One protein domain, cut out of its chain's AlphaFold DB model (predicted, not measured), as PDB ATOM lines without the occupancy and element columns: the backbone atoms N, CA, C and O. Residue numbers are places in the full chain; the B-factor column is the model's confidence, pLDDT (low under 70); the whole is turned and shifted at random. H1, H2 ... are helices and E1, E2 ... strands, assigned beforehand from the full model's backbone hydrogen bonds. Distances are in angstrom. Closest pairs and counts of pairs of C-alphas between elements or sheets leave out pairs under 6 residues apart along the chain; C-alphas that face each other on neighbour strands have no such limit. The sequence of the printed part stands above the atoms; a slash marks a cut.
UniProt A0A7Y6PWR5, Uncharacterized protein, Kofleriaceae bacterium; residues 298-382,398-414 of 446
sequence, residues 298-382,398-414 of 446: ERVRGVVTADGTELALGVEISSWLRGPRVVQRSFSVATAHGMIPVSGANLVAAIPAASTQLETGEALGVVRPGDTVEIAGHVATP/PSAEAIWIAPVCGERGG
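This is residues 298 to 382 and 398 to 414 of the 446 residues of an uncharacterized protein of Kofleriaceae bacterium (UniProt A0A7Y6PWR5). One sheet of five short strands, E5, E4, E1, E7 and E8, curls like part of a barrel, and a smaller sheet of three strands, E3, E2 and E6, extends beyond it, with the small helix H1 at the far end. E3 runs on into E4 at 71 degrees, so that one stretch of chain passes from the small sheet into the curled one. The printed part has 102 residues with eight named strands and one named helix, along the chain E1 E2 E3 E4 E5 H1 E6 E7 E8; both sheets are antiparallel throughout. It is mostly strand, with under half of its residues in named elements. It is compact, with a radius of gyration of the C-alphas of 13.7 A, and spans 45 by 30 by 26 A.

Begin with E1, residues 299 to 305, an inner strand of the strongly twisted sheet E5 E4 E1 E7 E8. E4, residues 331 to 335, is an antiparallel neighbour of E1: look for N 303 of E1 and O 334 of E4, within hydrogen-bond range at 2.8 A. E5, residues 338 to 342, forms a hairpin with E4, with N 333 and O 340 at 2.9 A. E7, residues 372 to 377, is the other antiparallel neighbour of E1, with N 302 of E1 and O 373 of E7 within hydrogen-bond range at 2.9 A. E8, residues 403 to 407, is an edge strand beside E7, with N 374 and O 406 at 2.8 A; residues 346 to 347 pair parallel with its residues 404 to 405. The edges E5 and E8 come closest at the C-alphas of Val 342 and Ile 403, 7.7 A. In the other sheet, E2, residues 313 to 316, forms a hairpin with E3, residues 325 to 328, with N 314 and O 327 at 2.8 A. E6, residues 363 to 367, is the other antiparallel neighbour of E2, with N 315 of E2 and O 364 of E6 within hydrogen-bond range at 2.8 A. H1, residues 353 to 357, only grazes this sheet, with its residues 354 to 357; its O i to N i+4 count within hydrogen-bond range is 0 of 1, its O i to N i+3 count 2 of 2.

Find C-alpha 299 at (242.529, 245.829, 178.269); from there E1 runs 17.8 A to C-alpha 305. E2 and E3 measure 10.0 A and 9.7 A, E4 and E5 13.0 A and 12.8 A. H1 begins at C-alpha 353, (232.288, 244.269, 154.235), and measures 8.4 A. E6 measures 11.8 A, E7 16.5 A, and E8 13.6 A, to C-alpha 407 at (234.795, 244.760, 169.457).

The C-alphas of Trp 320 and Pro 382 are the two farthest apart, 44.8 A. Residues 383 to 397 are not printed, in the link from E7 to E8, with 13.1 A from C-alpha 382 to C-alpha 398. Of the links printed whole, none is long. Confidence is under 70 at residues 378 to 382 and 398 to 401.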
ATOM      1  N   GLU A 298     247.092 247.252 178.710       90.44
ATOM      2  CA  GLU A 298     246.077 246.571 179.502       90.44
ATOM      3  C   GLU A 298     244.684 246.851 178.921       90.44
ATOM      4  O   GLU A 298     244.411 247.948 178.417       90.44
ATOM      5  N   ARG A 299     243.836 245.821 178.924       93.12
ATOM      6  CA  ARG A 299     242.529 245.829 178.269       93.12
ATOM      7  C   ARG A 299     241.445 245.557 179.292       93.12
ATOM      8  O   ARG A 299     241.463 244.522 179.949       93.12
ATOM      9  N   VAL A 300     240.470 246.453 179.359       93.81
ATOM     10  CA  VAL A 300     239.277 246.293 180.189       93.81
ATOM     11  C   VAL A 300     238.113 245.927 179.283       93.81
ATOM     12  O   VAL A 300     237.824 246.616 178.304       93.81
ATOM     13  N   ARG A 301     237.442 244.820 179.596       96.06
ATOM     14  CA  ARG A 301     236.238 244.391 178.884       96.06
ATOM     15  C   ARG A 301     235.014 245.082 179.478       96.06
ATOM     16  O   ARG A 301     234.889 245.193 180.696       96.06
ATOM     17  N   GLY A 302     234.095 245.499 178.619       95.62
ATOM     18  CA  GLY A 302     232.831 246.081 179.040       95.62
ATOM     19  C   GLY A 302     231.750 246.008 177.973       95.62
ATOM     20  O   GLY A 302     231.963 245.477 176.881       95.62
ATOM     21  N   VAL A 303     230.580 246.533 178.315       96.81
ATOM     22  CA  VAL A 303     229.400 246.594 177.449       96.81
ATOM     23  C   VAL A 303     229.096 248.049 177.138       96.81
ATOM     24  O   VAL A 303     229.047 248.884 178.037       96.81
ATOM     25  N   VAL A 304     228.902 248.366 175.862       95.69
ATOM     26  CA  VAL A 304     228.577 249.730 175.447       95.69
ATOM     27  C   VAL A 304     227.182 250.111 175.924       95.69
ATOM     28  O   VAL A 304     226.202 249.426 175.654       95.69
ATOM     29  N   THR A 305     227.096 251.251 176.589       94.81
ATOM     30  CA  THR A 305     225.865 251.876 177.066       94.81
ATOM     31  C   THR A 305     225.768 253.262 176.438       94.81
ATOM     32  O   THR A 305     226.683 254.075 176.587       94.81
ATOM     33  N   ALA A 306     224.686 253.549 175.727       88.81
ATOM     34  CA  ALA A 306     224.419 254.884 175.205       88.81
ATOM     35  C   ALA A 306     222.966 255.255 175.484       88.81
ATOM     36  O   ALA A 306     222.095 254.380 175.491       88.81
ATOM     37  N   ASP A 307     222.719 256.546 175.679       83.25
ATOM     38  CA  ASP A 307     221.372 257.076 175.841       83.25
ATOM     39  C   ASP A 307     220.667 257.043 174.476       83.25
ATOM     40  O   ASP A 307     220.819 257.933 173.640       83.25
ATOM     41  N   GLY A 308     219.941 255.954 174.219       82.62
ATOM     42  CA  GLY A 308     219.147 255.746 173.009       82.62
ATOM     43  C   GLY A 308     219.662 254.642 172.083       82.62
ATOM     44  O   GLY A 308     220.609 253.916 172.367       82.62
ATOM     45  N   THR A 309     218.996 254.497 170.937       76.19
ATOM     46  CA  THR A 309     219.304 253.469 169.924       76.19
ATOM     47  C   THR A 309     220.322 253.937 168.883       76.19
ATOM     48  O   THR A 309     220.463 253.327 167.820       76.19
ATOM     49  N   GLU A 310     220.968 255.074 169.124       81.19
ATOM     50  CA  GLU A 310     221.874 255.689 168.166       81.19
ATOM     51  C   GLU A 310     223.227 254.963 168.109       81.19
ATOM     52  O   GLU A 310     223.640 254.260 169.031       81.19
ATOM     53  N   LEU A 311     223.927 255.113 166.984       84.19
ATOM     54  CA  LEU A 311     225.227 254.483 166.763       84.19
ATOM     55  C   LEU A 311     226.280 255.090 167.699       84.19
ATOM     56  O   LEU A 311     226.616 256.268 167.561       84.19
ATOM     57  N   ALA A 312     226.838 254.270 168.593       89.69
ATOM     58  CA  ALA A 312     227.942 254.670 169.463       89.69
ATOM     59  C   ALA A 312     229.206 254.940 168.636       89.69
ATOM     60  O   ALA A 312     229.829 256.003 168.734       89.69
ATOM     61  N   LEU A 313     229.553 253.994 167.755       92.19
ATOM     62  CA  LEU A 313     230.706 254.119 166.879       92.19
ATOM     63  C   LEU A 313     230.448 253.449 165.527       92.19
ATOM     64  O   LEU A 313     229.940 252.329 165.438       92.19
ATOM     65  N   GLY A 314     230.789 254.146 164.450       92.88
ATOM     66  CA  GLY A 314     230.511 253.700 163.095       92.88
ATOM     67  C   GLY A 314     231.535 254.160 162.073       92.88
ATOM     68  O   GLY A 314     232.512 254.845 162.372       92.88
ATOM     69  N   VAL A 315     231.286 253.756 160.838       93.31
ATOM     70  CA  VAL A 315     232.079 254.093 159.663       93.31
ATOM     71  C   VAL A 315     231.184 254.813 158.663       93.31
ATOM     72  O   VAL A 315     230.167 254.270 158.245       93.31
ATOM     73  N   GLU A 316     231.570 256.018 158.259       93.19
ATOM     74  CA  GLU A 316     230.864 256.852 157.285       93.19
ATOM     75  C   GLU A 316     231.693 257.021 156.013       93.19
ATOM     76  O   GLU A 316     232.911 257.230 156.053       93.19
ATOM     77  N   ILE A 317     231.026 257.005 154.860       90.56
ATOM     78  CA  ILE A 317     231.642 257.391 153.591       90.56
ATOM     79  C   ILE A 317     231.360 258.868 153.322       90.56
ATOM     80  O   ILE A 317     230.315 259.238 152.804       90.56
ATOM     81  N   SER A 318     232.325 259.734 153.621       86.12
ATOM     82  CA  SER A 318     232.155 261.186 153.416       86.12
ATOM     83  C   SER A 318     232.339 261.655 151.962       86.12
ATOM     84  O   SER A 318     231.906 262.747 151.598       86.12
ATOM     85  N   SER A 319     233.004 260.861 151.117       86.88
ATOM     86  CA  SER A 319     233.230 261.147 149.694       86.88
ATOM     87  C   SER A 319     233.546 259.856 148.941       86.88
ATOM     88  O   SER A 319     234.018 258.896 149.538       86.88
ATOM     89  N   TRP A 320     233.335 259.840 147.622       84.69
ATOM     90  CA  TRP A 320     233.651 258.675 146.793       84.69
ATOM     91  C   TRP A 320     235.156 258.395 146.716       84.69
ATOM     92  O   TRP A 320     235.560 257.243 146.734       84.69
ATOM     93  N   LEU A 321     235.989 259.439 146.669       85.31
ATOM     94  CA  LEU A 321     237.450 259.300 146.581       85.31
ATOM     95  C   LEU A 321     238.131 259.184 147.951       85.31
ATOM     96  O   LEU A 321     239.342 258.997 148.024       85.31
ATOM     97  N   ARG A 322     237.370 259.326 149.042       84.44
ATOM     98  CA  ARG A 322     237.895 259.218 150.401       84.44
ATOM     99  C   ARG A 322     237.543 257.850 150.966       84.44
ATOM    100  O   ARG A 322     236.425 257.374 150.786       84.44
ATOM    101  N   GLY A 323     238.497 257.243 151.664       82.81
ATOM    102  CA  GLY A 323     238.233 256.021 152.406       82.81
ATOM    103  C   GLY A 323     237.166 256.227 153.496       82.81
ATOM    104  O   GLY A 323     236.844 257.369 153.856       82.81
ATOM    105  N   PRO A 324     236.620 255.126 154.029       89.38
ATOM    106  CA  PRO A 324     235.746 255.157 155.192       89.38
ATOM    107  C   PRO A 324     236.355 255.959 156.346       89.38
ATOM    108  O   PRO A 324     237.524 255.803 156.696       89.38
ATOM    109  N   ARG A 325     235.550 256.838 156.943       89.88
ATOM    110  CA  ARG A 325     235.922 257.641 158.108       89.88
ATOM    111  C   ARG A 325     235.217 257.094 159.337       89.88
ATOM    112  O   ARG A 325     234.021 256.835 159.298       89.88
ATOM    113  N   VAL A 326     235.942 256.987 160.441       90.94
ATOM    114  CA  VAL A 326     235.331 256.677 161.734       90.94
ATOM    115  C   VAL A 326     234.495 257.870 162.200       90.94
ATOM    116  O   VAL A 326     234.994 258.998 162.262       90.94
ATOM    117  N   VAL A 327     233.231 257.609 162.516       92.00
ATOM    118  CA  VAL A 327     232.315 258.551 163.159       92.00
ATOM    119  C   VAL A 327     231.995 258.013 164.534       92.00
ATOM    120  O   VAL A 327     231.682 256.835 164.699       92.00
ATOM    121  N   GLN A 328     232.072 258.889 165.521       92.44
ATOM    122  CA  GLN A 328     231.839 258.542 166.906       92.44
ATOM    123  C   GLN A 328     230.893 259.556 167.532       92.44
ATOM    124  O   GLN A 328     231.031 260.761 167.310       92.44
ATOM    125  N   ARG A 329     229.958 259.050 168.334       91.00
ATOM    126  CA  ARG A 329     229.178 259.840 169.287       91.00
ATOM    127  C   ARG A 329     229.720 259.583 170.690       91.00
ATOM    128  O   ARG A 329     230.449 258.618 170.900       91.00
ATOM    129  N   SER A 330     229.426 260.461 171.638       90.62
ATOM    130  CA  SER A 330     229.761 260.187 173.036       90.62
ATOM    131  C   SER A 330     228.920 259.011 173.530       90.62
ATOM    132  O   SER A 330     227.723 258.954 173.257       90.62
ATOM    133  N   PHE A 331     229.546 258.066 174.222       93.62
ATOM    134  CA  PHE A 331     228.879 256.930 174.860       93.62
ATOM    135  C   PHE A 331     229.649 256.532 176.116       93.62
ATOM    136  O   PHE A 331     230.755 257.018 176.345       93.62
ATOM    137  N   SER A 332     229.090 255.629 176.909       93.88
ATOM    138  CA  SER A 332     229.764 255.061 178.074       93.88
ATOM    139  C   SER A 332     229.949 253.561 177.893       93.88
ATOM    140  O   SER A 332     229.270 252.925 177.087       93.88
ATOM    141  N   VAL A 333     230.886 252.974 178.624       94.88
ATOM    142  CA  VAL A 333     231.073 251.524 178.650       94.88
ATOM    143  C   VAL A 333     230.971 251.050 180.086       94.88
ATOM    144  O   VAL A 333     231.760 251.458 180.937       94.88
ATOM    145  N   ALA A 334     229.996 250.184 180.344       95.50
ATOM    146  CA  ALA A 334     229.827 249.512 181.618       95.50
ATOM    147  C   ALA A 334     230.889 248.419 181.759       95.50
ATOM    148  O   ALA A 334     230.916 247.459 180.985       95.50
ATOM    149  N   THR A 335     231.776 248.571 182.736       94.81
ATOM    150  CA  THR A 335     232.826 247.599 183.070       94.81
ATOM    151  C   THR A 335     232.620 247.063 184.485       94.81
ATOM    152  O   THR A 335     231.808 247.591 185.245       94.81
ATOM    153  N   ALA A 336     233.395 246.048 184.876       92.94
ATOM    154  CA  ALA A 336     233.407 245.559 186.258       92.94
ATOM    155  C   ALA A 336     233.831 246.635 187.282       92.94
ATOM    156  O   ALA A 336     233.515 246.515 188.460       92.94
ATOM    157  N   HIS A 337     234.516 247.694 186.834       88.75
ATOM    158  CA  HIS A 337     235.012 248.791 187.669       88.75
ATOM    159  C   HIS A 337     234.131 250.048 187.607       88.75
ATOM    160  O   HIS A 337     234.524 251.101 188.100       88.75
ATOM    161  N   GLY A 338     232.949 249.955 186.989       90.25
ATOM    162  CA  GLY A 338     232.027 251.074 186.806       90.25
ATOM    163  C   GLY A 338     231.932 251.549 185.357       90.25
ATOM    164  O   GLY A 338     232.334 250.859 184.414       90.25
ATOM    165  N   MET A 339     231.343 252.729 185.182       90.75
ATOM    166  CA  MET A 339     231.055 253.321 183.876       90.75
ATOM    167  C   MET A 339     232.239 254.154 183.393       90.75
ATOM    168  O   MET A 339     232.650 255.095 184.064       90.75
ATOM    169  N   ILE A 340     232.758 253.845 182.207       90.44
ATOM    170  CA  ILE A 340     233.838 254.613 181.580       90.44
ATOM    171  C   ILE A 340     233.233 255.491 180.480       90.44
ATOM    172  O   ILE A 340     232.768 254.938 179.479       90.44
ATOM    173  N   PRO A 341     233.221 256.831 180.616       91.12
ATOM    174  CA  PRO A 341     232.779 257.708 179.540       91.12
ATOM    175  C   PRO A 341     233.810 257.703 178.407       91.12
ATOM    176  O   PRO A 341     235.015 257.836 178.627       91.12
ATOM    177  N   VAL A 342     233.338 257.569 177.171       90.06
ATOM    178  CA  VAL A 342     234.166 257.488 175.971       90.06
ATOM    179  C   VAL A 342     233.790 258.603 175.001       90.06
ATOM    180  O   VAL A 342     232.677 258.668 174.477       90.06
ATOM    181  N   SER A 343     234.775 259.437 174.667       87.88
ATOM    182  CA  SER A 343     234.698 260.386 173.556       87.88
ATOM    183  C   SER A 343     236.003 260.387 172.752       87.88
ATOM    184  O   SER A 343     237.089 260.247 173.308       87.88
ATOM    185  N   GLY A 344     235.899 260.471 171.421       87.06
ATOM    186  CA  GLY A 344     237.049 260.545 170.507       87.06
ATOM    187  C   GLY A 344     237.990 259.326 170.470       87.06
ATOM    188  O   GLY A 344     239.133 259.461 170.053       87.06
ATOM    189  N   ALA A 345     237.521 258.147 170.874       90.50
ATOM    190  CA  ALA A 345     238.276 256.901 170.862       90.50
ATOM    191  C   ALA A 345     238.716 256.453 169.457       90.50
ATOM    192  O   ALA A 345     237.999 256.553 168.458       90.50
ATOM    193  N   ASN A 346     239.898 255.847 169.402       91.69
ATOM    194  CA  ASN A 346     240.412 255.206 168.202       91.69
ATOM    195  C   ASN A 346     239.808 253.804 168.053       91.69
ATOM    196  O   ASN A 346     240.077 252.911 168.858       91.69
ATOM    197  N   LEU A 347     239.027 253.594 166.995       92.81
ATOM    198  CA  LEU A 347     238.486 252.278 166.664       92.81
ATOM    199  C   LEU A 347     239.579 251.336 166.150       92.81
ATOM    200  O   LEU A 347     240.264 251.632 165.171       92.81
ATOM    201  N   VAL A 348     239.672 250.167 166.773       94.06
ATOM    202  CA  VAL A 348     240.535 249.051 166.383       94.06
ATOM    203  C   VAL A 348     239.645 247.898 165.923       94.06
ATOM    204  O   VAL A 348     239.459 246.905 166.621       94.06
ATOM    205  N   ALA A 349     239.052 248.049 164.743       92.12
ATOM    206  CA  ALA A 349     238.199 247.034 164.134       92.12
ATOM    207  C   ALA A 349     238.472 246.938 162.633       92.12
ATOM    208  O   ALA A 349     238.828 247.933 161.998       92.12
ATOM    209  N   ALA A 350     238.291 245.747 162.060       91.12
ATOM    210  CA  ALA A 350     238.221 245.614 160.613       91.12
ATOM    211  C   ALA A 350     237.021 246.397 160.065       91.12
ATOM    212  O   ALA A 350     235.953 246.450 160.683       91.12
ATOM    213  N   ILE A 351     237.182 246.980 158.880       92.25
ATOM    214  CA  ILE A 351     236.065 247.626 158.196       92.25
ATOM    215  C   ILE A 351     235.060 246.555 157.772       92.25
ATOM    216  O   ILE A 351     235.441 245.613 157.071       92.25
ATOM    217  N   PRO A 352     233.775 246.687 158.145       92.19
ATOM    218  CA  PRO A 352     232.780 245.707 157.750       92.19
ATOM    219  C   PRO A 352     232.629 245.662 156.230       92.19
ATOM    220  O   PRO A 352     232.569 246.701 155.565       92.19
ATOM    221  N   ALA A 353     232.474 244.463 155.673       91.50
ATOM    222  CA  ALA A 353     232.288 244.269 154.235       91.50
ATOM    223  C   ALA A 353     231.041 245.002 153.690       91.50
ATOM    224  O   ALA A 353     231.024 245.446 152.539       91.50
ATOM    225  N   ALA A 354     230.022 245.211 154.532       91.44
ATOM    226  CA  ALA A 354     228.830 246.004 154.213       91.44
ATOM    227  C   ALA A 354     229.133 247.484 153.882       91.44
ATOM    228  O   ALA A 354     228.334 248.137 153.216       91.44
ATOM    229  N   SER A 355     230.313 248.008 154.244       92.44
ATOM    230  CA  SER A 355     230.755 249.365 153.869       92.44
ATOM    231  C   SER A 355     230.839 249.597 152.351       92.44
ATOM    232  O   SER A 355     230.769 250.735 151.880       92.44
ATOM    233  N   THR A 356     230.943 248.521 151.566       91.62
ATOM    234  CA  THR A 356     230.912 248.560 150.092       91.62
ATOM    235  C   THR A 356     229.578 249.053 149.532       91.62
ATOM    236  O   THR A 356     229.537 249.578 148.420       91.62
ATOM    237  N   GLN A 357     228.498 248.931 150.305       90.31
ATOM    238  CA  GLN A 357     227.151 249.318 149.890       90.31
ATOM    239  C   GLN A 357     226.784 250.752 150.286       90.31
ATOM    240  O   GLN A 357     225.820 251.289 149.731       90.31
ATOM    241  N   LEU A 358     227.562 251.364 151.188       90.44
ATOM    242  CA  LEU A 358     227.305 252.703 151.711       90.44
ATOM    243  C   LEU A 358     227.378 253.766 150.615       90.44
ATOM    244  O   LEU A 358     228.340 253.840 149.836       90.44
ATOM    245  N   GLU A 359     226.373 254.625 150.596       89.50
ATOM    246  CA  GLU A 359     226.376 255.855 149.814       89.50
ATOM    247  C   GLU A 359     227.142 256.967 150.522       89.50
ATOM    248  O   GLU A 359     227.464 256.893 151.707       89.50
ATOM    249  N   THR A 360     227.477 258.010 149.766       88.81
ATOM    250  CA  THR A 360     228.116 259.192 150.340       88.81
ATOM    251  C   THR A 360     227.173 259.835 151.360       88.81
ATOM    252  O   THR A 360     226.071 260.237 150.996       88.81
ATOM    253  N   GLY A 361     227.621 259.960 152.608       87.81
ATOM    254  CA  GLY A 361     226.846 260.472 153.742       87.81
ATOM    255  C   GLY A 361     226.121 259.395 154.556       87.81
ATOM    256  O   GLY A 361     225.567 259.714 155.603       87.81
ATOM    257  N   GLU A 362     226.136 258.130 154.123       91.00
ATOM    258  CA  GLU A 362     225.635 257.021 154.935       91.00
ATOM    259  C   GLU A 362     226.707 256.543 155.928       91.00
ATOM    260  O   GLU A 362     227.908 256.520 155.625       91.00
ATOM    261  N   ALA A 363     226.253 256.124 157.110       91.69
ATOM    262  CA  ALA A 363     227.086 255.565 158.165       91.69
ATOM    263  C   ALA A 363     226.638 254.143 158.520       91.69
ATOM    264  O   ALA A 363     225.446 253.850 158.593       91.69
ATOM    265  N   LEU A 364     227.608 253.271 158.777       92.50
ATOM    266  CA  LEU A 364     227.409 251.903 159.239       92.50
ATOM    267  C   LEU A 364     227.878 251.774 160.684       92.50
ATOM    268  O   LEU A 364     229.029 252.080 160.991       92.50
ATOM    269  N   GLY A 365     227.006 251.282 161.561       91.94
ATOM    270  CA  GLY A 365     227.367 250.965 162.939       91.94
ATOM    271  C   GLY A 365     228.379 249.831 163.018       91.94
ATOM    272  O   GLY A 365     228.099 248.739 162.527       91.94
ATOM    273  N   VAL A 366     229.521 250.084 163.659       93.31
ATOM    274  CA  VAL A 366     230.519 249.055 163.994       93.31
ATOM    275  C   VAL A 366     230.360 248.605 165.441       93.31
ATOM    276  O   VAL A 366     230.518 247.425 165.726       93.31
ATOM    277  N   VAL A 367     230.030 249.540 166.335       93.69
ATOM    278  CA  VAL A 367     229.770 249.285 167.751       93.69
ATOM    279  C   VAL A 367     228.439 249.928 168.125       93.69
ATOM    280  O   VAL A 367     228.214 251.119 167.875       93.69
ATOM    281  N   ARG A 368     227.552 249.130 168.713       92.88
ATOM    282  CA  ARG A 368     226.192 249.498 169.109       92.88
ATOM    283  C   ARG A 368     226.024 249.421 170.626       92.88
ATOM    284  O   ARG A 368     226.784 248.716 171.288       92.88
ATOM    285  N   PRO A 369     225.010 250.098 171.184       94.38
ATOM    286  CA  PRO A 369     224.592 249.856 172.560       94.38
ATOM    287  C   PRO A 369     224.281 248.368 172.777       94.38
ATOM    288  O   PRO A 369     223.586 247.755 171.967       94.38
ATOM    289  N   GLY A 370     224.820 247.793 173.850       94.19
ATOM    290  CA  GLY A 370     224.751 246.366 174.170       94.19
ATOM    291  C   GLY A 370     225.915 245.528 173.630       94.19
ATOM    292  O   GLY A 370     226.124 244.416 174.115       94.19
ATOM    293  N   ASP A 371     226.714 246.043 172.690       94.94
ATOM    294  CA  ASP A 371     227.868 245.302 172.181       94.94
ATOM    295  C   ASP A 371     228.967 245.210 173.243       94.94
ATOM    296  O   ASP A 371     229.269 246.162 173.968       94.94
ATOM    297  N   THR A 372     229.609 244.047 173.306       96.25
ATOM    298  CA  THR A 372     230.779 243.848 174.161       96.25
ATOM    299  C   THR A 372     232.038 244.362 173.465       96.25
ATOM    300  O   THR A 372     232.351 243.964 172.337       96.25
ATOM    301  N   VAL A 373     232.809 245.186 174.170       96.31
ATOM    302  CA  VAL A 373     234.055 245.785 173.680       96.31
ATOM    303  C   VAL A 373     235.213 245.585 174.658       96.31
ATOM    304  O   VAL A 373     235.021 245.427 175.862       96.31
ATOM    305  N   GLU A 374     236.429 245.604 174.124       95.81
ATOM    306  CA  GLU A 374     237.676 245.791 174.862       95.81
ATOM    307  C   GLU A 374     238.116 247.251 174.718       95.81
ATOM    308  O   GLU A 374     238.245 247.766 173.603       95.81
ATOM    309  N   ILE A 375     238.379 247.900 175.849       94.12
ATOM    310  CA  ILE A 375     238.974 249.231 175.920       94.12
ATOM    311  C   ILE A 375     240.433 249.068 176.318       94.12
ATOM    312  O   ILE A 375     240.731 248.440 177.330       94.12
ATOM    313  N   ALA A 376     241.333 249.670 175.552       92.69
ATOM    314  CA  ALA A 376     242.713 249.880 175.959       92.69
ATOM    315  C   ALA A 376     242.948 251.382 176.129       92.69
ATOM    316  O   ALA A 376     242.439 252.179 175.340       92.69
ATOM    317  N   GLY A 377     243.733 251.793 177.121       86.19
ATOM    318  CA  GLY A 377     244.004 253.211 177.346       86.19
ATOM    319  C   GLY A 377     244.416 253.529 178.768       86.19
ATOM    320  O   GLY A 377     244.266 252.700 179.657       86.19
ATOM    321  N   HIS A 378     244.954 254.731 178.977       66.06
ATOM    322  CA  HIS A 378     245.222 255.223 180.326       66.06
ATOM    323  C   HIS A 378     243.892 255.706 180.910       66.06
ATOM    324  O   HIS A 378     243.556 256.886 180.869       66.06
ATOM    325  N   VAL A 379     243.083 254.759 181.375       57.03
ATOM    326  CA  VAL A 379     242.075 255.073 182.379       57.03
ATOM    327  C   VAL A 379     242.913 255.280 183.624       57.03
ATOM    328  O   VAL A 379     243.526 254.322 184.082       57.03
ATOM    329  N   ALA A 380     243.065 256.523 184.086       53.12
ATOM    330  CA  ALA A 380     243.678 256.756 185.384       53.12
ATOM    331  C   ALA A 380     242.861 255.927 186.375       53.12
ATOM    332  O   ALA A 380     241.717 256.269 186.675       53.12
ATOM    333  N   THR A 381     243.391 254.770 186.773       46.47
ATOM    334  CA  THR A 381     242.814 253.978 187.847       46.47
ATOM    335  C   THR A 381     242.741 254.936 189.017       46.47
ATOM    336  O   THR A 381     243.791 255.477 189.379       46.47
ATOM    337  N   PRO A 382     241.548 255.218 189.564       47.28
ATOM    338  CA  PRO A 382     241.474 255.994 190.779       47.28
ATOM    339  C   PRO A 382     242.288 255.207 191.800       47.28
ATOM    340  O   PRO A 382     241.916 254.098 192.179       47.28
ATOM    341  N   PRO A 398     240.100 262.272 179.705       49.34
ATOM    342  CA  PRO A 398     241.301 261.767 179.045       49.34
ATOM    343  C   PRO A 398     241.301 262.219 177.588       49.34
ATOM    344  O   PRO A 398     240.292 262.068 176.893       49.34
ATOM    345  N   SER A 399     242.401 262.839 177.146       52.47
ATOM    346  CA  SER A 399     242.471 263.372 175.788       52.47
ATOM    347  C   SER A 399     242.107 262.257 174.803       52.47
ATOM    348  O   SER A 399     242.520 261.109 174.970       52.47
ATOM    349  N   ALA A 400     241.305 262.584 173.786       53.41
ATOM    350  CA  ALA A 400     240.786 261.639 172.789       53.41
ATOM    351  C   ALA A 400     241.869 260.722 172.167       53.41
ATOM    352  O   ALA A 400     241.589 259.636 171.668       53.41
ATOM    353  N   GLU A 401     243.139 261.121 172.235       58.03
ATOM    354  CA  GLU A 401     244.280 260.342 171.756       58.03
ATOM    355  C   GLU A 401     244.650 259.131 172.641       58.03
ATOM    356  O   GLU A 401     245.458 258.299 172.218       58.03
ATOM    357  N   ALA A 402     244.062 258.990 173.836       73.56
ATOM    358  CA  ALA A 402     244.467 258.009 174.845       73.56
ATOM    359  C   ALA A 402     243.568 256.764 174.974       73.56
ATOM    360  O   ALA A 402     243.936 255.855 175.723       73.56
ATOM    361  N   ILE A 403     242.425 256.698 174.277       89.12
ATOM    362  CA  ILE A 403     241.478 255.572 174.360       89.12
ATOM    363  C   ILE A 403     241.386 254.847 173.012       89.12
ATOM    364  O   ILE A 403     241.141 255.455 171.967       89.12
ATOM    365  N   TRP A 404     241.542 253.524 173.039       93.06
ATOM    366  CA  TRP A 404     241.326 252.618 171.912       93.06
ATOM    367  C   TRP A 404     240.217 251.629 172.243       93.06
ATOM    368  O   TRP A 404     240.163 251.105 173.353       93.06
ATOM    369  N   ILE A 405     239.360 251.337 171.266       93.69
ATOM    370  CA  ILE A 405     238.219 250.434 171.444       93.69
ATOM    371  C   ILE A 405     238.207 249.394 170.335       93.69
ATOM    372  O   ILE A 405     238.270 249.747 169.157       93.69
ATOM    373  N   ALA A 406     238.078 248.125 170.713       94.94
ATOM    374  CA  ALA A 406     237.908 247.009 169.794       94.94
ATOM    375  C   ALA A 406     236.664 246.181 170.165       94.94
ATOM    376  O   ALA A 406     236.467 245.881 171.342       94.94
ATOM    377  N   PRO A 407     235.831 245.758 169.201       93.56
ATOM    378  CA  PRO A 407     234.795 244.760 169.457       93.56
ATOM    379  C   PRO A 407     235.425 243.400 169.802       93.56
ATOM    380  O   PRO A 407     236.375 242.974 169.143       93.56
ATOM    381  N   VAL A 408     234.888 242.695 170.808       90.81
ATOM    382  CA  VAL A 408     235.475 241.428 171.308       90.81
ATOM    383  C   VAL A 408     235.458 240.318 170.254       90.81
ATOM    384  O   VAL A 408     236.432 239.587 170.107       90.81
ATOM    385  N   CYS A 409     234.371 240.214 169.489       80.94
ATOM    386  CA  CYS A 409     234.191 239.173 168.470       80.94
ATOM    387  C   CYS A 409     234.616 239.625 167.059       80.94
ATOM    388  O   CYS A 409     234.245 238.998 166.069       80.94
ATOM    389  N   GLY A 410     235.343 240.741 166.947       70.50
ATOM    390  CA  GLY A 410     235.728 241.313 165.663       70.50
ATOM    391  C   GLY A 410     237.038 240.747 165.131       70.50
ATOM    392  O   GLY A 410     238.023 240.623 165.858       70.50
ATOM    393  N   GLU A 411     237.085 240.483 163.826       75.12
ATOM    394  CA  GLU A 411     238.366 240.284 163.156       75.12
ATOM    395  C   GLU A 411     239.232 241.534 163.283       75.12
ATOM    396  O   GLU A 411     238.785 242.669 163.083       75.12
ATOM    397  N   ARG A 412     240.506 241.313 163.595       74.88
ATOM    398  CA  ARG A 412     241.508 242.373 163.641       74.88
ATOM    399  C   ARG A 412     242.069 242.532 162.228       74.88
ATOM    400  O   ARG A 412     242.403 241.544 161.582       74.88
ATOM    401  N   GLY A 413     242.051 243.766 161.720       70.19
ATOM    402  CA  GLY A 413     242.216 244.082 160.298       70.19
ATOM    403  C   GLY A 413     243.425 243.428 159.613       70.19
ATOM    404  O   GLY A 413     244.479 243.238 160.207       70.19
ATOM    405  N   GLY A 414     243.262 243.128 158.323       86.44
ATOM    406  CA  GLY A 414     244.304 242.609 157.431       86.44
ATOM    407  C   GLY A 414     244.119 243.137 156.005       86.44
ATOM    408  O   GLY A 414     243.460 244.161 155.806       86.44
TER     409      GLY A 414